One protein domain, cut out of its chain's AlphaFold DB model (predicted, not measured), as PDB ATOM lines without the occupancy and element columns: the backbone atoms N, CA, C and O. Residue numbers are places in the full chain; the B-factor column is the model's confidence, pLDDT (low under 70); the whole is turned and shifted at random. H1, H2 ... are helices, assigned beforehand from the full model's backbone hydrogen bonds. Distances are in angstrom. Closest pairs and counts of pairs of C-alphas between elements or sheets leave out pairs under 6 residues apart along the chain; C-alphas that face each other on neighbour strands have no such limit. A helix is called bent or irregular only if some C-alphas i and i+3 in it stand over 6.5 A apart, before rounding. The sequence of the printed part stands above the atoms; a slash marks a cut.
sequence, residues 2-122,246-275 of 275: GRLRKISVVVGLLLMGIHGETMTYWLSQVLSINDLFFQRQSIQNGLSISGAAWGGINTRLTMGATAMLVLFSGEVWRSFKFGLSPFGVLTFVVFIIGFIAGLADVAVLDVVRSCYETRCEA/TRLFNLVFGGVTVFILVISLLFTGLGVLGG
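Overview. This is residues 2 to 122 and 246 to 275 of the 275 residues of an uncharacterized protein of Candidatus Poseidoniales archaeon (UniProt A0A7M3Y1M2). The long helix H4 and helix H5 make a V, closed at residues 83 to 85; H1 packs on both arms, running nearly along H5 and crossing H4, the short H2 sits between them, and H3 and H6 pack on each other near the V's open end. H7 packs on the other side of H4 with residues 260 to 272, while residues 2 to 8 of H1 and 246 to 252 of H7 stick out near the closed end. The printed part has 151 residues with seven named helices, H1 to H7 in chain order, and no named strand: all helix. It is only just compact, close to loose, with a radius of gyration of the C-alphas of 17.6 A, and only just a rod, spanning 58 by 29 by 21 A.

Arrangement. Start at H4, residues 51 to 82, the hub, touching four other helices. Its residues 68 to 79 touch H5, residues 86 to 107, at a steep tilt of 47 degrees, opposite ways; the closest C-alphas, of Glu 75 and Gly 88, are 5.4 A apart. Its residues 60 to 71 touch H1, residues 2 to 24, at a steep tilt of 42 degrees, with the C-alphas of Met 23 and Gly 64 closest at 4.5 A. H2, residues 26 to 30, touches H4, where the C-alphas of Trp 26 and Ala 65 are closest at 3.8 A, and it touches H5, where those of Ser 28 and Gly 102 are closest at 4.8 A. H7, residues 246 to 273, touches H4 at a shallow tilt of 30 degrees, opposite ways, with the C-alphas of Gly 55 and Thr 268 closest at 5.2 A. Farther out, H3, residues 34 to 44, touches H6, residues 109 to 117, with the C-alphas of Arg 40 and Cys 115 closest at 6.3 A. Every O i to N i+4 pair is within hydrogen-bond range in H2, H3, H4 and H5; in H1 it is 17 of 19, in H6 3 of 5 and in H7 23 of 24.

Along the chain. Find C-alpha 51 at (34.262, -22.880, -19.701); from there H4 runs 45.3 A to C-alpha 82 at (53.061, 18.107, -24.414). H5 is 31.9 A long, and H1 30.0 A; H1 is irregular, with C-alphas 18 and 21 8.1 A apart and a kink of 66 degrees near residue 18. H7 runs 40.4 A to C-alpha 273 at (32.482, -25.231, -29.343).

Size, cuts and confidence. Look for the farthest C-alphas at Gly 2 and Thr 118, 59.3 A apart. Residues 123 to 245 are not printed, and C-alphas 122 and 246 are 49.4 A apart across this cut. Of the links printed whole, none is long. Mean pLDDT of the printed part is 78.1; 29 residues are under 70, among them 2 to 7 and 263 to 275.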
ATOM      1  N   GLY A   2      47.203  20.830 -12.055       57.59
ATOM      2  CA  GLY A   2      48.391  20.035 -11.714       57.59
ATOM      3  C   GLY A   2      48.107  18.870 -10.760       57.59
ATOM      4  O   GLY A   2      48.869  17.902 -10.742       57.59
ATOM      5  N   ARG A   3      47.000  18.928 -10.005       61.69
ATOM      6  CA  ARG A   3      46.589  17.883  -9.054       61.69
ATOM      7  C   ARG A   3      45.991  16.662  -9.748       61.69
ATOM      8  O   ARG A   3      46.469  15.554  -9.527       61.69
ATOM      9  N   LEU A   4      45.050  16.868 -10.676       65.50
ATOM     10  CA  LEU A   4      44.493  15.798 -11.519       65.50
ATOM     11  C   LEU A   4      45.585  15.048 -12.299       65.50
ATOM     12  O   LEU A   4      45.519  13.830 -12.454       65.50
ATOM     13  N   ARG A   5      46.639  15.760 -12.720       64.69
ATOM     14  CA  ARG A   5      47.806  15.155 -13.374       64.69
ATOM     15  C   ARG A   5      48.553  14.184 -12.456       64.69
ATOM     16  O   ARG A   5      48.941  13.119 -12.915       64.69
ATOM     17  N   LYS A   6      48.751  14.533 -11.180       66.19
ATOM     18  CA  LYS A   6      49.403  13.639 -10.207       66.19
ATOM     19  C   LYS A   6      48.566  12.377  -9.987       66.19
ATOM     20  O   LYS A   6      49.103  11.286 -10.109       66.19
ATOM     21  N   ILE A   7      47.255  12.527  -9.776       69.88
ATOM     22  CA  ILE A   7      46.320  11.404  -9.573       69.88
ATOM     23  C   ILE A   7      46.324  10.454 -10.773       69.88
ATOM     24  O   ILE A   7      46.443   9.246 -10.596       69.88
ATOM     25  N   SER A   8      46.259  10.990 -11.995       70.81
ATOM     26  CA  SER A   8      46.293  10.174 -13.215       70.81
ATOM     27  C   SER A   8      47.562   9.325 -13.320       70.81
ATOM     28  O   SER A   8      47.488   8.193 -13.790       70.81
ATOM     29  N   VAL A   9      48.712   9.847 -12.880       72.62
ATOM     30  CA  VAL A   9      49.976   9.096 -12.871       72.62
ATOM     31  C   VAL A   9      49.949   7.998 -11.808       72.62
ATOM     32  O   VAL A   9      50.379   6.886 -12.094       72.62
ATOM     33  N   VAL A  10      49.392   8.260 -10.619       74.19
ATOM     34  CA  VAL A  10      49.231   7.232  -9.569       74.19
ATOM     35  C   VAL A  10      48.358   6.088 -10.053       74.19
ATOM     36  O   VAL A  10      48.729   4.929  -9.919       74.19
ATOM     37  N   VAL A  11      47.199   6.418 -10.627       77.94
ATOM     38  CA  VAL A  11      46.241   5.426 -11.123       77.94
ATOM     39  C   VAL A  11      46.864   4.613 -12.253       77.94
ATOM     40  O   VAL A  11      46.723   3.396 -12.261       77.94
ATOM     41  N   GLY A  12      47.610   5.253 -13.159       78.69
ATOM     42  CA  GLY A  12      48.357   4.562 -14.211       78.69
ATOM     43  C   GLY A  12      49.415   3.601 -13.664       78.69
ATOM     44  O   GLY A  12      49.484   2.458 -14.106       78.69
ATOM     45  N   LEU A  13      50.195   4.028 -12.664       78.94
ATOM     46  CA  LEU A  13      51.183   3.175 -11.995       78.94
ATOM     47  C   LEU A  13      50.521   2.001 -11.272       78.94
ATOM     48  O   LEU A  13      50.962   0.870 -11.419       78.94
ATOM     49  N   LEU A  14      49.436   2.244 -10.540       81.00
ATOM     50  CA  LEU A  14      48.706   1.204  -9.816       81.00
ATOM     51  C   LEU A  14      48.098   0.178 -10.778       81.00
ATOM     52  O   LEU A  14      48.151  -1.025 -10.532       81.00
ATOM     53  N   LEU A  15      47.585   0.649 -11.912       83.88
ATOM     54  CA  LEU A  15      47.053  -0.199 -12.967       83.88
ATOM     55  C   LEU A  15      48.163  -1.046 -13.622       83.88
ATOM     56  O   LEU A  15      47.943  -2.233 -13.854       83.88
ATOM     57  N   MET A  16      49.371  -0.499 -13.817       82.88
ATOM     58  CA  MET A  16      50.561  -1.276 -14.203       82.88
ATOM     59  C   MET A  16      51.028  -2.250 -13.113       82.88
ATOM     60  O   MET A  16      51.487  -3.334 -13.439       82.88
ATOM     61  N   GLY A  17      50.891  -1.914 -11.831       78.69
ATOM     62  CA  GLY A  17      51.209  -2.832 -10.733       78.69
ATOM     63  C   GLY A  17      50.286  -4.047 -10.689       78.69
ATOM     64  O   GLY A  17      50.742  -5.164 -10.496       78.69
ATOM     65  N   ILE A  18      48.983  -3.846 -10.897       82.38
ATOM     66  CA  ILE A  18      47.996  -4.937 -10.851       82.38
ATOM     67  C   ILE A  18      48.032  -5.783 -12.128       82.38
ATOM     68  O   ILE A  18      47.941  -7.006 -12.063       82.38
ATOM     69  N   HIS A  19      48.132  -5.138 -13.292       84.69
ATOM     70  CA  HIS A  19      47.982  -5.796 -14.589       84.69
ATOM     71  C   HIS A  19      49.287  -5.911 -15.388       84.69
ATOM     72  O   HIS A  19      49.237  -6.364 -16.528       84.69
ATOM     73  N   GLY A  20      50.442  -5.547 -14.824       82.00
ATOM     74  CA  GLY A  20      51.721  -5.459 -15.542       82.00
ATOM     75  C   GLY A  20      52.115  -6.734 -16.281       82.00
ATOM     76  O   GLY A  20      52.460  -6.670 -17.455       82.00
ATOM     77  N   GLU A  21      51.956  -7.898 -15.644       84.00
ATOM     78  CA  GLU A  21      52.140  -9.204 -16.292       84.00
ATOM     79  C   GLU A  21      51.219  -9.334 -17.518       84.00
ATOM     80  O   GLU A  21      51.671  -9.489 -18.649       84.00
ATOM     81  N   THR A  22      49.908  -9.173 -17.321       87.25
ATOM     82  CA  THR A  22      48.900  -9.306 -18.386       87.25
ATOM     83  C   THR A  22      49.033  -8.259 -19.497       87.25
ATOM     84  O   THR A  22      48.583  -8.499 -20.615       87.25
ATOM     85  N   MET A  23      49.658  -7.113 -19.218       88.75
ATOM     86  CA  MET A  23      49.965  -6.086 -20.214       88.75
ATOM     87  C   MET A  23      51.081  -6.504 -21.162       88.75
ATOM     88  O   MET A  23      51.091  -6.035 -22.295       88.75
ATOM     89  N   THR A  24      52.007  -7.372 -20.748       88.88
ATOM     90  CA  THR A  24      53.059  -7.859 -21.656       88.88
ATOM     91  C   THR A  24      52.516  -8.809 -22.715       88.88
ATOM     92  O   THR A  24      52.960  -8.767 -23.854       88.88
ATOM     93  N   TYR A  25      51.457  -9.556 -22.415       88.50
ATOM     94  CA  TYR A  25      50.803 -10.441 -23.383       88.50
ATOM     95  C   TYR A  25      49.842  -9.723 -24.342       88.50
ATOM     96  O   TYR A  25      49.007 -10.371 -24.979       88.50
ATOM     97  N   TRP A  26      49.909  -8.389 -24.447       89.50
ATOM     98  CA  TRP A  26      48.936  -7.617 -25.218       89.50
ATOM     99  C   TRP A  26      48.890  -8.039 -26.690       89.50
ATOM    100  O   TRP A  26      47.802  -8.176 -27.249       89.50
ATOM    101  N   LEU A  27      50.049  -8.281 -27.312       86.94
ATOM    102  CA  LEU A  27      50.126  -8.633 -28.729       86.94
ATOM    103  C   LEU A  27      49.601 -10.052 -28.967       86.94
ATOM    104  O   LEU A  27      48.790 -10.265 -29.865       86.94
ATOM    105  N   SER A  28      49.990 -11.000 -28.117       86.94
ATOM    106  CA  SER A  28      49.530 -12.391 -28.161       86.94
ATOM    107  C   SER A  28      48.021 -12.504 -27.953       86.94
ATOM    108  O   SER A  28      47.374 -13.336 -28.589       86.94
ATOM    109  N   GLN A  29      47.437 -11.619 -27.134       88.75
ATOM    110  CA  GLN A  29      45.988 -11.534 -26.953       88.75
ATOM    111  C   GLN A  29      45.293 -10.929 -28.176       88.75
ATOM    112  O   GLN A  29      44.268 -11.446 -28.608       88.75
ATOM    113  N   VAL A  30      45.849  -9.867 -28.772       83.44
ATOM    114  CA  VAL A  30      45.304  -9.255 -30.001       83.44
ATOM    115  C   VAL A  30      45.324 -10.239 -31.171       83.44
ATOM    116  O   VAL A  30      44.390 -10.268 -31.969       83.44
ATOM    117  N   LEU A  31      46.368 -11.062 -31.263       81.44
ATOM    118  CA  LEU A  31      46.501 -12.102 -32.281       81.44
ATOM    119  C   LEU A  31      45.724 -13.387 -31.945       81.44
ATOM    120  O   LEU A  31      45.745 -14.321 -32.741       81.44
ATOM    121  N   SER A  32      45.040 -13.447 -30.795       82.50
ATOM    122  CA  SER A  32      44.317 -14.632 -30.303       82.50
ATOM    123  C   SER A  32      45.197 -15.881 -30.144       82.50
ATOM    124  O   SER A  32      44.712 -17.009 -30.159       82.50
ATOM    125  N   ILE A  33      46.507 -15.693 -29.993       85.06
ATOM    126  CA  ILE A  33      47.480 -16.783 -29.895       85.06
ATOM    127  C   ILE A  33      47.490 -17.380 -28.485       85.06
ATOM    128  O   ILE A  33      47.706 -18.583 -28.339       85.06
ATOM    129  N   ASN A  34      47.194 -16.576 -27.458       85.19
ATOM    130  CA  ASN A  34      47.164 -17.022 -26.062       85.19
ATOM    131  C   ASN A  34      46.288 -18.265 -25.855       85.19
ATOM    132  O   ASN A  34      46.673 -19.158 -25.103       85.19
ATOM    133  N   ASP A  35      45.163 -18.382 -26.563       82.88
ATOM    134  CA  ASP A  35      44.271 -19.542 -26.460       82.88
ATOM    135  C   ASP A  35      44.983 -20.865 -26.766       82.88
ATOM    136  O   ASP A  35      44.781 -21.852 -26.054       82.88
ATOM    137  N   LEU A  36      45.876 -20.872 -27.760       83.56
ATOM    138  CA  LEU A  36      46.669 -22.046 -28.135       83.56
ATOM    139  C   LEU A  36      47.703 -22.406 -27.063       83.56
ATOM    140  O   LEU A  36      47.995 -23.584 -26.849       83.56
ATOM    141  N   PHE A  37      48.257 -21.413 -26.371       85.88
ATOM    142  CA  PHE A  37      49.180 -21.648 -25.261       85.88
ATOM    143  C   PHE A  37      48.445 -22.205 -24.035       85.88
ATOM    144  O   PHE A  37      48.911 -23.171 -23.428       85.88
ATOM    145  N   PHE A  38      47.262 -21.675 -23.709       83.25
ATOM    146  CA  PHE A  38      46.448 -22.180 -22.598       83.25
ATOM    147  C   PHE A  38      45.934 -23.597 -22.836       83.25
ATOM    148  O   PHE A  38      45.998 -24.435 -21.937       83.25
ATOM    149  N   GLN A  39      45.457 -23.890 -24.042       81.31
ATOM    150  CA  GLN A  39      45.001 -25.230 -24.402       81.31
ATOM    151  C   GLN A  39      46.162 -26.248 -24.416       81.31
ATOM    152  O   GLN A  39      46.014 -27.376 -23.942       81.31
ATOM    153  N   ARG A  40      47.366 -25.854 -24.853       85.12
ATOM    154  CA  ARG A  40      48.563 -26.702 -24.725       85.12
ATOM    155  C   ARG A  40      48.835 -27.030 -23.258       85.12
ATOM    156  O   ARG A  40      49.062 -28.192 -22.928       85.12
ATOM    157  N   GLN A  41      48.784 -26.026 -22.382       83.94
ATOM    158  CA  GLN A  41      48.996 -26.205 -20.947       83.94
ATOM    159  C   GLN A  41      47.950 -27.147 -20.330       83.94
ATOM    160  O   GLN A  41      48.285 -27.944 -19.450       83.94
ATOM    161  N   SER A  42      46.694 -27.109 -20.785       83.44
ATOM    162  CA  SER A  42      45.666 -28.040 -20.309       83.44
ATOM    163  C   SER A  42      45.923 -29.476 -20.755       83.44
ATOM    164  O   SER A  42      45.800 -30.390 -19.941       83.44
ATOM    165  N   ILE A  43      46.347 -29.674 -22.010       83.19
ATOM    166  CA  ILE A  43      46.694 -30.996 -22.551       83.19
ATOM    167  C   ILE A  43      47.904 -31.576 -21.810       83.19
ATOM    168  O   ILE A  43      47.848 -32.715 -21.351       83.19
ATOM    169  N   GLN A  44      48.971 -30.789 -21.631       84.19
ATOM    170  CA  GLN A  44      50.189 -31.234 -20.942       84.19
ATOM    171  C   GLN A  44      49.932 -31.661 -19.493       84.19
ATOM    172  O   GLN A  44      50.516 -32.639 -19.033       84.19
ATOM    173  N   ASN A  45      49.047 -30.958 -18.786       83.62
ATOM    174  CA  ASN A  45      48.732 -31.255 -17.389       83.62
ATOM    175  C   ASN A  45      47.561 -32.237 -17.214       83.62
ATOM    176  O   ASN A  45      47.203 -32.555 -16.082       83.62
ATOM    177  N   GLY A  46      46.938 -32.698 -18.306       79.62
ATOM    178  CA  GLY A  46      45.754 -33.561 -18.254       79.62
ATOM    179  C   GLY A  46      44.555 -32.919 -17.544       79.62
ATOM    180  O   GLY A  46      43.745 -33.622 -16.942       79.62
ATOM    181  N   LEU A  47      44.455 -31.587 -17.565       81.38
ATOM    182  CA  LEU A  47      43.409 -30.829 -16.877       81.38
ATOM    183  C   LEU A  47      42.255 -30.523 -17.835       81.38
ATOM    184  O   LEU A  47      42.460 -29.916 -18.884       81.38
ATOM    185  N   SER A  48      41.023 -30.865 -17.450       77.56
ATOM    186  CA  SER A  48      39.820 -30.392 -18.141       77.56
ATOM    187  C   SER A  48      39.411 -29.021 -17.595       77.56
ATOM    188  O   SER A  48      38.860 -28.885 -16.501       77.56
ATOM    189  N   ILE A  49      39.715 -27.967 -18.351       74.81
ATOM    190  CA  ILE A  49      39.376 -26.596 -17.965       74.81
ATOM    191  C   ILE A  49      37.880 -26.364 -18.213       74.81
ATOM    192  O   ILE A  49      37.379 -26.573 -19.314       74.81
ATOM    193  N   SER A  50      37.153 -25.920 -17.186       79.75
ATOM    194  CA  SER A  50      35.747 -25.537 -17.343       79.75
ATOM    195  C   SER A  50      35.616 -24.258 -18.179       79.75
ATOM    196  O   SER A  50      36.467 -23.371 -18.106       79.75
ATOM    197  N   GLY A  51      34.509 -24.099 -18.913       75.38
ATOM    198  CA  GLY A  51      34.262 -22.880 -19.701       75.38
ATOM    199  C   GLY A  51      34.294 -21.590 -18.865       75.38
ATOM    200  O   GLY A  51      34.720 -20.546 -19.352       75.38
ATOM    201  N   ALA A  52      33.933 -21.667 -17.578       76.44
ATOM    202  CA  ALA A  52      34.038 -20.543 -16.649       76.44
ATOM    203  C   ALA A  52      35.498 -20.174 -16.325       76.44
ATOM    204  O   ALA A  52      35.842 -18.992 -16.306       76.44
ATOM    205  N   ALA A  53      36.365 -21.167 -16.100       78.94
ATOM    206  CA  ALA A  53      37.790 -20.930 -15.874       78.94
ATOM    207  C   ALA A  53      38.463 -20.363 -17.132       78.94
ATOM    208  O   ALA A  53      39.240 -19.410 -17.044       78.94
ATOM    209  N   TRP A  54      38.100 -20.884 -18.303       79.50
ATOM    210  CA  TRP A  54      38.615 -20.402 -19.580       79.50
ATOM    211  C   TRP A  54      38.182 -18.957 -19.874       79.50
ATOM    212  O   TRP A  54      39.019 -18.112 -20.191       79.50
ATOM    213  N   GLY A  55      36.904 -18.630 -19.653       77.88
ATOM    214  CA  GLY A  55      36.398 -17.261 -19.766       77.88
ATOM    215  C   GLY A  55      37.043 -16.293 -18.768       77.88
ATOM    216  O   GLY A  55      37.335 -15.149 -19.117       77.88
ATOM    217  N   GLY A  56      37.332 -16.743 -17.543       82.25
ATOM    218  CA  GLY A  56      38.033 -15.941 -16.535       82.25
ATOM    219  C   GLY A  56      39.454 -15.562 -16.961       82.25
ATOM    220  O   GLY A  56      39.836 -14.392 -16.877       82.25
ATOM    221  N   ILE A  57      40.216 -16.526 -17.481       83.31
ATOM    222  CA  ILE A  57      41.571 -16.301 -18.006       83.31
ATOM    223  C   ILE A  57      41.535 -15.332 -19.192       83.31
ATOM    224  O   ILE A  57      42.270 -14.342 -19.199       83.31
ATOM    225  N   ASN A  58      40.638 -15.565 -20.153       83.25
ATOM    226  CA  ASN A  58      40.500 -14.712 -21.330       83.25
ATOM    227  C   ASN A  58      40.091 -13.280 -20.971       83.25
ATOM    228  O   ASN A  58      40.644 -12.315 -21.501       83.25
ATOM    229  N   THR A  59      39.188 -13.119 -20.004       82.50
ATOM    230  CA  THR A  59      38.800 -11.796 -19.496       82.50
ATOM    231  C   THR A  59      39.997 -11.087 -18.859       82.50
ATOM    232  O   THR A  59      40.253  -9.924 -19.170       82.50
ATOM    233  N   ARG A  60      40.785 -11.789 -18.030       85.00
ATOM    234  CA  ARG A  60      41.989 -11.239 -17.381       85.00
ATOM    235  C   ARG A  60      43.006 -10.725 -18.406       85.00
ATOM    236  O   ARG A  60      43.490  -9.602 -18.276       85.00
ATOM    237  N   LEU A  61      43.311 -11.526 -19.426       86.00
ATOM    238  CA  LEU A  61      44.276 -11.168 -20.471       86.00
ATOM    239  C   LEU A  61      43.768 -10.031 -21.350       86.00
ATOM    240  O   LEU A  61      44.518  -9.109 -21.657       86.00
ATOM    241  N   THR A  62      42.483 -10.046 -21.705       85.44
ATOM    242  CA  THR A  62      41.905  -8.996 -22.549       85.44
ATOM    243  C   THR A  62      41.832  -7.659 -21.812       85.44
ATOM    244  O   THR A  62      42.095  -6.616 -22.414       85.44
ATOM    245  N   MET A  63      41.569  -7.661 -20.500       84.38
ATOM    246  CA  MET A  63      41.679  -6.458 -19.666       84.38
ATOM    247  C   MET A  63      43.107  -5.895 -19.663       84.38
ATOM    248  O   MET A  63      43.280  -4.698 -19.894       84.38
ATOM    249  N   GLY A  64      44.123  -6.743 -19.464       86.94
ATOM    250  CA  GLY A  64      45.532  -6.333 -19.489       86.94
ATOM    251  C   GLY A  64      45.973  -5.786 -20.848       86.94
ATOM    252  O   GLY A  64      46.516  -4.684 -20.928       86.94
ATOM    253  N   ALA A  65      45.661  -6.507 -21.927       87.56
ATOM    254  CA  ALA A  65      45.973  -6.109 -23.298       87.56
ATOM    255  C   ALA A  65      45.342  -4.761 -23.659       87.56
ATOM    256  O   ALA A  65      45.998  -3.862 -24.184       87.56
ATOM    257  N   THR A  66      44.068  -4.594 -23.310       83.50
ATOM    258  CA  THR A  66      43.351  -3.340 -23.527       83.50
ATOM    259  C   THR A  66      43.995  -2.212 -22.761       83.50
ATOM    260  O   THR A  66      44.286  -1.171 -23.344       83.50
ATOM    261  N   ALA A  67      44.197  -2.393 -21.457       86.88
ATOM    262  CA  ALA A  67      44.752  -1.348 -20.623       86.88
ATOM    263  C   ALA A  67      46.100  -0.871 -21.174       86.88
ATOM    264  O   ALA A  67      46.348   0.333 -21.223       86.88
ATOM    265  N   MET A  68      46.913  -1.790 -21.701       89.44
ATOM    266  CA  MET A  68      48.168  -1.453 -22.359       89.44
ATOM    267  C   MET A  68      47.976  -0.622 -23.636       89.44
ATOM    268  O   MET A  68      48.614   0.418 -23.791       89.44
ATOM    269  N   LEU A  69      47.072  -1.025 -24.534       87.50
ATOM    270  CA  LEU A  69      46.767  -0.287 -25.771       87.50
ATOM    271  C   LEU A  69      46.201   1.113 -25.490       87.50
ATOM    272  O   LEU A  69      46.535   2.093 -26.163       87.50
ATOM    273  N   VAL A  70      45.358   1.215 -24.466       85.62
ATOM    274  CA  VAL A  70      44.777   2.464 -23.973       85.62
ATOM    275  C   VAL A  70      45.863   3.394 -23.434       85.62
ATOM    276  O   VAL A  70      45.942   4.549 -23.851       85.62
ATOM    277  N   LEU A  71      46.722   2.896 -22.545       87.75
ATOM    278  CA  LEU A  71      47.812   3.685 -21.975       87.75
ATOM    279  C   LEU A  71      48.799   4.124 -23.055       87.75
ATOM    280  O   LEU A  71      49.175   5.293 -23.096       87.75
ATOM    281  N   PHE A  72      49.159   3.223 -23.972       87.50
ATOM    282  CA  PHE A  72      50.045   3.534 -25.086       87.50
ATOM    283  C   PHE A  72      49.459   4.631 -25.979       87.50
ATOM    284  O   PHE A  72      50.102   5.655 -26.188       87.50
ATOM    285  N   SER A  73      48.224   4.473 -26.463       84.81
ATOM    286  CA  SER A  73      47.581   5.478 -27.324       84.81
ATOM    287  C   SER A  73      47.422   6.836 -26.629       84.81
ATOM    288  O   SER A  73      47.699   7.877 -27.235       84.81
ATOM    289  N   GLY A  74      47.060   6.837 -25.343       83.00
ATOM    290  CA  GLY A  74      46.983   8.041 -24.519       83.00
ATOM    291  C   GLY A  74      48.335   8.741 -24.356       83.00
ATOM    292  O   GLY A  74      48.432   9.956 -24.549       83.00
ATOM    293  N   GLU A  75      49.399   7.991 -24.064       84.44
ATOM    294  CA  GLU A  75      50.750   8.532 -23.896       84.44
ATOM    295  C   GLU A  75      51.392   8.962 -25.216       84.44
ATOM    296  O   GLU A  75      52.107   9.966 -25.233       84.44
ATOM    297  N   VAL A  76      51.097   8.291 -26.335       82.31
ATOM    298  CA  VAL A  76      51.484   8.743 -27.680       82.31
ATOM    299  C   VAL A  76      50.850  10.103 -27.969       82.31
ATOM    300  O   VAL A  76      51.558  11.064 -28.279       82.31
ATOM    301  N   TRP A  77      49.529  10.224 -27.803       80.62
ATOM    302  CA  TRP A  77      48.812  11.485 -28.017       80.62
ATOM    303  C   TRP A  77      49.348  12.612 -27.132       80.62
ATOM    304  O   TRP A  77      49.594  13.729 -27.601       80.62
ATOM    305  N   ARG A  78      49.573  12.320 -25.846       79.69
ATOM    306  CA  ARG A  78      50.140  13.277 -24.893       79.69
ATOM    307  C   ARG A  78      51.557  13.684 -25.294       79.69
ATOM    308  O   ARG A  78      51.870  14.869 -25.228       79.69
ATOM    309  N   SER A  79      52.384  12.738 -25.731       80.88
ATOM    310  CA  SER A  79      53.774  12.993 -26.122       80.88
ATOM    311  C   SER A  79      53.869  13.889 -27.353       80.88
ATOM    312  O   SER A  79      54.718  14.778 -27.378       80.88
ATOM    313  N   PHE A  80      52.951  13.749 -28.315       76.00
ATOM    314  CA  PHE A  80      52.871  14.651 -29.465       76.00
ATOM    315  C   PHE A  80      52.497  16.091 -29.088       76.00
ATOM    316  O   PHE A  80      52.993  17.026 -29.710       76.00
ATOM    317  N   LYS A  81      51.632  16.292 -28.084       74.38
ATOM    318  CA  LYS A  81      51.152  17.636 -27.703       74.38
ATOM    319  C   LYS A  81      51.985  18.330 -26.629       74.38
ATOM    320  O   LYS A  81      52.129  19.546 -26.664       74.38
ATOM    321  N   PHE A  82      52.477  17.577 -25.650       73.50
ATOM    322  CA  PHE A  82      53.061  18.107 -24.414       73.50
ATOM    323  C   PHE A  82      54.457  17.545 -24.111       73.50
ATOM    324  O   PHE A  82      55.025  17.867 -23.069       73.50
ATOM    325  N   GLY A  83      55.008  16.709 -24.995       72.38
ATOM    326  CA  GLY A  83      56.321  16.095 -24.829       72.38
ATOM    327  C   GLY A  83      56.335  14.843 -23.944       72.38
ATOM    328  O   GLY A  83      55.351  14.459 -23.292       72.38
ATOM    329  N   LEU A  84      57.493  14.181 -23.940       74.12
ATOM    330  CA  LEU A  84      57.725  12.932 -23.220       74.12
ATOM    331  C   LEU A  84      57.636  13.145 -21.699       74.12
ATOM    332  O   LEU A  84      58.186  14.105 -21.167       74.12
ATOM    333  N   SER A  85      56.965  12.235 -20.989       76.00
ATOM    334  CA  SER A  85      57.000  12.185 -19.519       76.00
ATOM    335  C   SER A  85      57.681  10.901 -19.054       76.00
ATOM    336  O   SER A  85      57.677   9.925 -19.806       76.00
ATOM    337  N   PRO A  86      58.204  10.853 -17.815       71.06
ATOM    338  CA  PRO A  86      58.760   9.625 -17.247       71.06
ATOM    339  C   PRO A  86      57.765   8.452 -17.258       71.06
ATOM    340  O   PRO A  86      58.139   7.328 -17.575       71.06
ATOM    341  N   PHE A  87      56.482   8.722 -16.990       78.44
ATOM    342  CA  PHE A  87      55.420   7.714 -17.072       78.44
ATOM    343  C   PHE A  87      55.176   7.238 -18.517       78.44
ATOM    344  O   PHE A  87      54.984   6.048 -18.761       78.44
ATOM    345  N   GLY A  88      55.257   8.148 -19.491       75.69
ATOM    346  CA  GLY A  88      55.196   7.806 -20.913       75.69
ATOM    347  C   GLY A  88      56.350   6.906 -21.350       75.69
ATOM    348  O   GLY A  88      56.115   5.907 -22.018       75.69
ATOM    349  N   VAL A  89      57.581   7.195 -20.905       77.62
ATOM    350  CA  VAL A  89      58.752   6.331 -21.154       77.62
ATOM    351  C   VAL A  89      58.505   4.923 -20.627       77.62
ATOM    352  O   VAL A  89      58.679   3.963 -21.369       77.62
ATOM    353  N   LEU A  90      58.052   4.803 -19.376       81.12
ATOM    354  CA  LEU A  90      57.729   3.513 -18.768       81.12
ATOM    355  C   LEU A  90      56.675   2.753 -19.587       81.12
ATOM    356  O   LEU A  90      56.868   1.585 -19.910       81.12
ATOM    357  N   THR A  91      55.602   3.438 -19.988       86.38
ATOM    358  CA  THR A  91      54.536   2.868 -20.826       86.38
ATOM    359  C   THR A  91      55.081   2.361 -22.162       86.38
ATOM    360  O   THR A  91      54.751   1.255 -22.581       86.38
ATOM    361  N   PHE A  92      55.955   3.120 -22.824       84.44
ATOM    362  CA  PHE A  92      56.569   2.696 -24.085       84.44
ATOM    363  C   PHE A  92      57.511   1.503 -23.916       84.44
ATOM    364  O   PHE A  92      57.507   0.613 -24.763       84.44
ATOM    365  N   VAL A  93      58.272   1.442 -22.823       84.94
ATOM    366  CA  VAL A  93      59.137   0.293 -22.521       84.94
ATOM    367  C   VAL A  93      58.303  -0.974 -22.332       84.94
ATOM    368  O   VAL A  93      58.578  -1.975 -22.989       84.94
ATOM    369  N   VAL A  94      57.244  -0.925 -21.515       87.44
ATOM    370  CA  VAL A  94      56.342  -2.074 -21.304       87.44
ATOM    371  C   VAL A  94      55.660  -2.485 -22.613       87.44
ATOM    372  O   VAL A  94      55.566  -3.674 -22.911       87.44
ATOM    373  N   PHE A  95      55.258  -1.515 -23.443       88.56
ATOM    374  CA  PHE A  95      54.683  -1.789 -24.761       88.56
ATOM    375  C   PHE A  95      55.648  -2.573 -25.662       88.56
ATOM    376  O   PHE A  95      55.248  -3.569 -26.266       88.56
ATOM    377  N   ILE A  96      56.911  -2.135 -25.737       85.88
ATOM    378  CA  ILE A  96      57.959  -2.773 -26.545       85.88
ATOM    379  C   ILE A  96      58.271  -4.174 -26.020       85.88
ATOM    380  O   ILE A  96      58.364  -5.101 -26.819       85.88
ATOM    381  N   ILE A  97      58.382  -4.349 -24.700       88.12
ATOM    382  CA  ILE A  97      58.576  -5.673 -24.090       88.12
ATOM    383  C   ILE A  97      57.438  -6.608 -24.508       88.12
ATOM    384  O   ILE A  97      57.705  -7.707 -24.986       88.12
ATOM    385  N   GLY A  98      56.185  -6.150 -24.424       88.19
ATOM    386  CA  GLY A  98      55.042  -6.958 -24.845       88.19
ATOM    387  C   GLY A  98      54.975  -7.224 -26.352       88.19
ATOM    388  O   GLY A  98      54.528  -8.283 -26.786       88.19
ATOM    389  N   PHE A  99      55.482  -6.302 -27.173       86.56
ATOM    390  CA  PHE A  99      55.628  -6.527 -28.609       86.56
ATOM    391  C   PHE A  99      56.648  -7.637 -28.904       86.56
ATOM    392  O   PHE A  99      56.373  -8.529 -29.703       86.56
ATOM    393  N   ILE A 100      57.809  -7.613 -28.240       86.31
ATOM    394  CA  ILE A 100      58.833  -8.658 -28.386       86.31
ATOM    395  C   ILE A 100      58.302  -9.998 -27.861       86.31
ATOM    396  O   ILE A 100      58.495 -11.012 -28.527       86.31
ATOM    397  N   ALA A 101      57.588 -10.001 -26.731       88.06
ATOM    398  CA  ALA A 101      56.951 -11.201 -26.190       88.06
ATOM    399  C   ALA A 101      55.972 -11.825 -27.195       88.06
ATOM    400  O   ALA A 101      56.096 -13.003 -27.510       88.06
ATOM    401  N   GLY A 102      55.089 -11.033 -27.812       86.44
ATOM    402  CA  GLY A 102      54.182 -11.575 -28.828       86.44
ATOM    403  C   GLY A 102      54.883 -12.075 -30.094       86.44
ATOM    404  O   GLY A 102      54.423 -13.040 -30.701       86.44
ATOM    405  N   LEU A 103      56.018 -11.487 -30.491       85.31
ATOM    406  CA  LEU A 103      56.841 -12.046 -31.572       85.31
ATOM    407  C   LEU A 103      57.499 -13.374 -31.174       85.31
ATOM    408  O   LEU A 103      57.573 -14.282 -32.002       85.31
ATOM    409  N   ALA A 104      57.960 -13.494 -29.927       87.44
ATOM    410  CA  ALA A 104      58.506 -14.738 -29.395       87.44
ATOM    411  C   ALA A 104      57.438 -15.845 -29.365       87.44
ATOM    412  O   ALA A 104      57.718 -16.965 -29.791       87.44
ATOM    413  N   ASP A 105      56.206 -15.512 -28.974       88.88
ATOM    414  CA  ASP A 105      55.070 -16.440 -28.971       88.88
ATOM    415  C   ASP A 105      54.737 -16.930 -30.385       88.88
ATOM    416  O   ASP A 105      54.541 -18.126 -30.606       88.88
ATOM    417  N   VAL A 106      54.735 -16.025 -31.372       87.06
ATOM    418  CA  VAL A 106      54.549 -16.382 -32.788       87.06
ATOM    419  C   VAL A 106      55.652 -17.329 -33.269       87.06
ATOM    420  O   VAL A 106      55.364 -18.285 -33.986       87.06
ATOM    421  N   ALA A 107      56.903 -17.096 -32.869       86.88
ATOM    422  CA  ALA A 107      58.043 -17.898 -33.305       86.88
ATOM    423  C   ALA A 107      57.999 -19.355 -32.811       86.88
ATOM    424  O   ALA A 107      58.601 -20.225 -33.437       86.88
ATOM    425  N   VAL A 108      57.286 -19.638 -31.715       89.00
ATOM    426  CA  VAL A 108      57.153 -20.994 -31.153       89.00
ATOM    427  C   VAL A 108      55.791 -21.639 -31.422       89.00
ATOM    428  O   VAL A 108      55.514 -22.718 -30.897       89.00
ATOM    429  N   LEU A 109      54.944 -21.035 -32.264       87.19
ATOM    430  CA  LEU A 109      53.607 -21.555 -32.586       87.19
ATOM    431  C   LEU A 109      53.619 -22.997 -33.106       87.19
ATOM    432  O   LEU A 109      52.728 -23.773 -32.762       87.19
ATOM    433  N   ASP A 110      54.623 -23.373 -33.897       85.88
ATOM    434  CA  ASP A 110      54.744 -24.736 -34.429       85.88
ATOM    435  C   ASP A 110      54.986 -25.754 -33.305       85.88
ATOM    436  O   ASP A 110      54.343 -26.804 -33.253       85.88
ATOM    437  N   VAL A 111      55.829 -25.392 -32.329       86.69
ATOM    438  CA  VAL A 111      56.063 -26.191 -31.116       86.69
ATOM    439  C   VAL A 111      54.784 -26.277 -30.291       86.69
ATOM    440  O   VAL A 111      54.473 -27.331 -29.745       86.69
ATOM    441  N   VAL A 112      54.008 -25.192 -30.200       85.50
ATOM    442  CA  VAL A 112      52.727 -25.185 -29.479       85.50
ATOM    443  C   VAL A 112      51.738 -26.158 -30.117       85.50
ATOM    444  O   VAL A 112      51.166 -26.988 -29.405       85.50
ATOM    445  N   ARG A 113      51.593 -26.104 -31.447       85.06
ATOM    446  CA  ARG A 113      50.698 -26.968 -32.234       85.06
ATOM    447  C   ARG A 113      51.093 -28.442 -32.201       85.06
ATOM    448  O   ARG A 113      50.210 -29.299 -32.197       85.06
ATOM    449  N   SER A 114      52.384 -28.753 -32.066       85.50
ATOM    450  CA  SER A 114      52.871 -30.139 -31.985       85.50
ATOM    451  C   SER A 114      52.171 -30.952 -30.884       85.50
ATOM    452  O   SER A 114      51.937 -32.147 -31.050       85.50
ATOM    453  N   CYS A 115      51.794 -30.300 -29.777       84.50
ATOM    454  CA  CYS A 115      51.141 -30.929 -28.626       84.50
ATOM    455  C   CYS A 115      49.710 -31.407 -28.916       84.50
ATOM    456  O   CYS A 115      49.236 -32.318 -28.245       84.50
ATOM    457  N   TYR A 116      49.051 -30.841 -29.930       78.75
ATOM    458  CA  TYR A 116      47.722 -31.264 -30.381       78.75
ATOM    459  C   TYR A 116      47.810 -32.373 -31.423       78.75
ATOM    460  O   TYR A 116      47.025 -33.316 -31.401       78.75
ATOM    461  N   GLU A 117      48.749 -32.235 -32.359       80.88
ATOM    462  CA  GLU A 117      48.801 -33.078 -33.554       80.88
ATOM    463  C   GLU A 117      49.589 -34.373 -33.340       80.88
ATOM    464  O   GLU A 117      49.283 -35.391 -33.958       80.88
ATOM    465  N   THR A 118      50.622 -34.353 -32.492       82.00
ATOM    466  CA  THR A 118      51.530 -35.497 -32.328       82.00
ATOM    467  C   THR A 118      51.914 -35.738 -30.872       82.00
ATOM    468  O   THR A 118      51.428 -36.676 -30.242       82.00
ATOM    469  N   ARG A 119      52.826 -34.924 -30.339       83.38
ATOM    470  CA  ARG A 119      53.344 -34.989 -28.975       83.38
ATOM    471  C   ARG A 119      53.824 -33.614 -28.533       83.38
ATOM    472  O   ARG A 119      54.313 -32.817 -29.333       83.38
ATOM    473  N   CYS A 120      53.735 -33.352 -27.237       85.56
ATOM    474  CA  CYS A 120      54.145 -32.071 -26.680       85.56
ATOM    475  C   CYS A 120      55.678 -31.986 -26.637       85.56
ATOM    476  O   CYS A 120      56.321 -32.595 -25.783       85.56
ATOM    477  N   GLU A 121      56.260 -31.261 -27.591       87.06
ATOM    478  CA  GLU A 121      57.701 -31.005 -27.647       87.06
ATOM    479  C   GLU A 121      58.102 -29.943 -26.624       87.06
ATOM    480  O   GLU A 121      57.297 -29.083 -26.282       87.06
ATOM    481  N   ALA A 122      59.329 -29.987 -26.106       86.31
ATOM    482  CA  ALA A 122      59.802 -28.974 -25.165       86.31
ATOM    483  C   ALA A 122      59.998 -27.619 -25.867       86.31
ATOM    484  O   ALA A 122      60.387 -27.569 -27.034       86.31
ATOM    485  N   THR A 246      36.154  15.311 -22.880       57.97
ATOM    486  CA  THR A 246      36.157  14.281 -21.830       57.97
ATOM    487  C   THR A 246      34.990  13.307 -21.981       57.97
ATOM    488  O   THR A 246      35.158  12.109 -21.762       57.97
ATOM    489  N   ARG A 247      33.803  13.779 -22.397       65.38
ATOM    490  CA  ARG A 247      32.668  12.893 -22.712       65.38
ATOM    491  C   ARG A 247      32.951  12.021 -23.923       65.38
ATOM    492  O   ARG A 247      32.643  10.837 -23.873       65.38
ATOM    493  N   LEU A 248      33.533  12.586 -24.980       69.38
ATOM    494  CA  LEU A 248      33.890  11.828 -26.174       69.38
ATOM    495  C   LEU A 248      34.949  10.773 -25.845       69.38
ATOM    496  O   LEU A 248      34.793   9.623 -26.230       69.38
ATOM    497  N   PHE A 249      35.967  11.143 -25.063       66.06
ATOM    498  CA  PHE A 249      36.953  10.207 -24.531       66.06
ATOM    499  C   PHE A 249      36.253   9.092 -23.741       66.06
ATOM    500  O   PHE A 249      36.306   7.939 -24.147       66.06
ATOM    501  N   ASN A 250      35.482   9.408 -22.700       70.88
ATOM    502  CA  ASN A 250      34.796   8.393 -21.891       70.88
ATOM    503  C   ASN A 250      33.833   7.505 -22.698       70.88
ATOM    504  O   ASN A 250      33.698   6.327 -22.388       70.88
ATOM    505  N   LEU A 251      33.182   8.038 -23.734       74.19
ATOM    506  CA  LEU A 251      32.284   7.278 -24.603       74.19
ATOM    507  C   LEU A 251      33.060   6.344 -25.538       74.19
ATOM    508  O   LEU A 251      32.673   5.189 -25.692       74.19
ATOM    509  N   VAL A 252      34.176   6.805 -26.107       73.25
ATOM    510  CA  VAL A 252      35.080   5.972 -26.912       73.25
ATOM    511  C   VAL A 252      35.707   4.880 -26.043       73.25
ATOM    512  O   VAL A 252      35.667   3.714 -26.417       73.25
ATOM    513  N   PHE A 253      36.200   5.213 -24.850       62.25
ATOM    514  CA  PHE A 253      36.803   4.249 -23.922       62.25
ATOM    515  C   PHE A 253      35.783   3.276 -23.321       62.25
ATOM    516  O   PHE A 253      36.063   2.081 -23.198       62.25
ATOM    517  N   GLY A 254      34.575   3.748 -23.011       69.94
ATOM    518  CA  GLY A 254      33.457   2.900 -22.607       69.94
ATOM    519  C   GLY A 254      33.027   1.959 -23.733       69.94
ATOM    520  O   GLY A 254      32.850   0.767 -23.502       69.94
ATOM    521  N   GLY A 255      32.942   2.467 -24.966       72.44
ATOM    522  CA  GLY A 255      32.632   1.676 -26.158       72.44
ATOM    523  C   GLY A 255      33.686   0.611 -26.452       72.44
ATOM    524  O   GLY A 255      33.331  -0.536 -26.705       72.44
ATOM    525  N   VAL A 256      34.971   0.956 -26.331       69.50
ATOM    526  CA  VAL A 256      36.084   0.002 -26.429       69.50
ATOM    527  C   VAL A 256      35.942  -1.077 -25.354       69.50
ATOM    528  O   VAL A 256      35.939  -2.254 -25.691       69.50
ATOM    529  N   THR A 257      35.705  -0.709 -24.090       61.41
ATOM    530  CA  THR A 257      35.505  -1.669 -22.982       61.41
ATOM    531  C   THR A 257      34.332  -2.629 -23.222       61.41
ATOM    532  O   THR A 257      34.444  -3.827 -22.973       61.41
ATOM    533  N   VAL A 258      33.203  -2.135 -23.741       73.38
ATOM    534  CA  VAL A 258      32.046  -2.981 -24.083       73.38
ATOM    535  C   VAL A 258      32.371  -3.903 -25.255       73.38
ATOM    536  O   VAL A 258      32.077  -5.094 -25.197       73.38
ATOM    537  N   PHE A 259      33.015  -3.381 -26.296       71.75
ATOM    538  CA  PHE A 259      33.472  -4.174 -27.436       71.75
ATOM    539  C   PHE A 259      34.428  -5.294 -27.001       71.75
ATOM    540  O   PHE A 259      34.325  -6.419 -27.477       71.75
ATOM    541  N   ILE A 260      35.287  -5.019 -26.023       63.28
ATOM    542  CA  ILE A 260      36.200  -5.988 -25.415       63.28
ATOM    543  C   ILE A 260      35.463  -7.086 -24.664       63.28
ATOM    544  O   ILE A 260      35.789  -8.258 -24.843       63.28
ATOM    545  N   LEU A 261      34.471  -6.737 -23.845       67.62
ATOM    546  CA  LEU A 261      33.646  -7.739 -23.173       67.62
ATOM    547  C   LEU A 261      32.939  -8.637 -24.191       67.62
ATOM    548  O   LEU A 261      32.903  -9.849 -24.002       67.62
ATOM    549  N   VAL A 262      32.446  -8.064 -25.292       73.81
ATOM    550  CA  VAL A 262      31.803  -8.813 -26.381       73.81
ATOM    551  C   VAL A 262      32.791  -9.735 -27.095       73.81
ATOM    552  O   VAL A 262      32.469 -10.901 -27.302       73.81
ATOM    553  N   ILE A 263      33.994  -9.262 -27.429       64.88
ATOM    554  CA  ILE A 263      35.047 -10.093 -28.030       64.88
ATOM    555  C   ILE A 263      35.469 -11.214 -27.077       64.88
ATOM    556  O   ILE A 263      35.567 -12.364 -27.493       64.88
ATOM    557  N   SER A 264      35.654 -10.906 -25.793       62.34
ATOM    558  CA  SER A 264      36.041 -11.887 -24.773       62.34
ATOM    559  C   SER A 264      34.964 -12.964 -24.614       62.34
ATOM    560  O   SER A 264      35.282 -14.148 -24.527       62.34
ATOM    561  N   LEU A 265      33.682 -12.577 -24.642       67.94
ATOM    562  CA  LEU A 265      32.533 -13.490 -24.645       67.94
ATOM    563  C   LEU A 265      32.449 -14.332 -25.921       67.94
ATOM    564  O   LEU A 265      32.179 -15.527 -25.837       67.94
ATOM    565  N   LEU A 266      32.689 -13.735 -27.091       67.12
ATOM    566  CA  LEU A 266      32.707 -14.439 -28.375       67.12
ATOM    567  C   LEU A 266      33.807 -15.495 -28.414       67.12
ATOM    568  O   LEU A 266      33.533 -16.636 -28.780       67.12
ATOM    569  N   PHE A 267      35.018 -15.142 -27.982       58.75
ATOM    570  CA  PHE A 267      36.108 -16.101 -27.865       58.75
ATOM    571  C   PHE A 267      35.773 -17.185 -26.851       58.75
ATOM    572  O   PHE A 267      35.867 -18.353 -27.213       58.75
ATOM    573  N   THR A 268      35.239 -16.823 -25.675       60.41
ATOM    574  CA  THR A 268      34.742 -17.781 -24.664       60.41
ATOM    575  C   THR A 268      33.724 -18.771 -25.256       60.41
ATOM    576  O   THR A 268      33.765 -19.963 -24.961       60.41
ATOM    577  N   GLY A 269      32.827 -18.304 -26.128       55.69
ATOM    578  CA  GLY A 269      31.858 -19.149 -26.827       55.69
ATOM    579  C   GLY A 269      32.481 -20.054 -27.896       55.69
ATOM    580  O   GLY A 269      32.061 -21.198 -28.043       55.69
ATOM    581  N   LEU A 270      33.497 -19.573 -28.615       54.19
ATOM    582  CA  LEU A 270      34.183 -20.327 -29.669       54.19
ATOM    583  C   LEU A 270      35.072 -21.449 -29.117       54.19
ATOM    584  O   LEU A 270      35.049 -22.549 -29.662       54.19
ATOM    585  N   GLY A 271      35.802 -21.227 -28.019       45.88
ATOM    586  CA  GLY A 271      36.631 -22.285 -27.420       45.88
ATOM    587  C   GLY A 271      35.844 -23.375 -26.692       45.88
ATOM    588  O   GLY A 271      36.362 -24.469 -26.521       45.88
ATOM    589  N   VAL A 272      34.580 -23.127 -26.326       45.22
ATOM    590  CA  VAL A 272      33.666 -24.172 -25.817       45.22
ATOM    591  C   VAL A 272      33.086 -25.031 -26.950       45.22
ATOM    592  O   VAL A 272      32.704 -26.170 -26.712       45.22
ATOM    593  N   LEU A 273      33.024 -24.512 -28.182       38.91
ATOM    594  CA  LEU A 273      32.482 -25.231 -29.343       38.91
ATOM    595  C   LEU A 273      33.551 -25.975 -30.165       38.91
ATOM    596  O   LEU A 273      33.190 -26.736 -31.060       38.91
ATOM    597  N   GLY A 274      34.837 -25.738 -29.893       40.31
ATOM    598  CA  GLY A 274      35.970 -26.370 -30.581       40.31
ATOM    599  C   GLY A 274      36.710 -27.451 -29.783       40.31
ATOM    600  O   GLY A 274      37.712 -27.957 -30.286       40.31
ATOM    601  N   GLY A 275      36.257 -27.767 -28.564       37.03
ATOM    602  CA  GLY A 275      36.777 -28.851 -27.718       37.03
ATOM    603  C   GLY A 275      35.917 -30.105 -27.764       37.03
ATOM    604  O   GLY A 275      34.680 -29.962 -27.896       37.03
TER     605      GLY A 275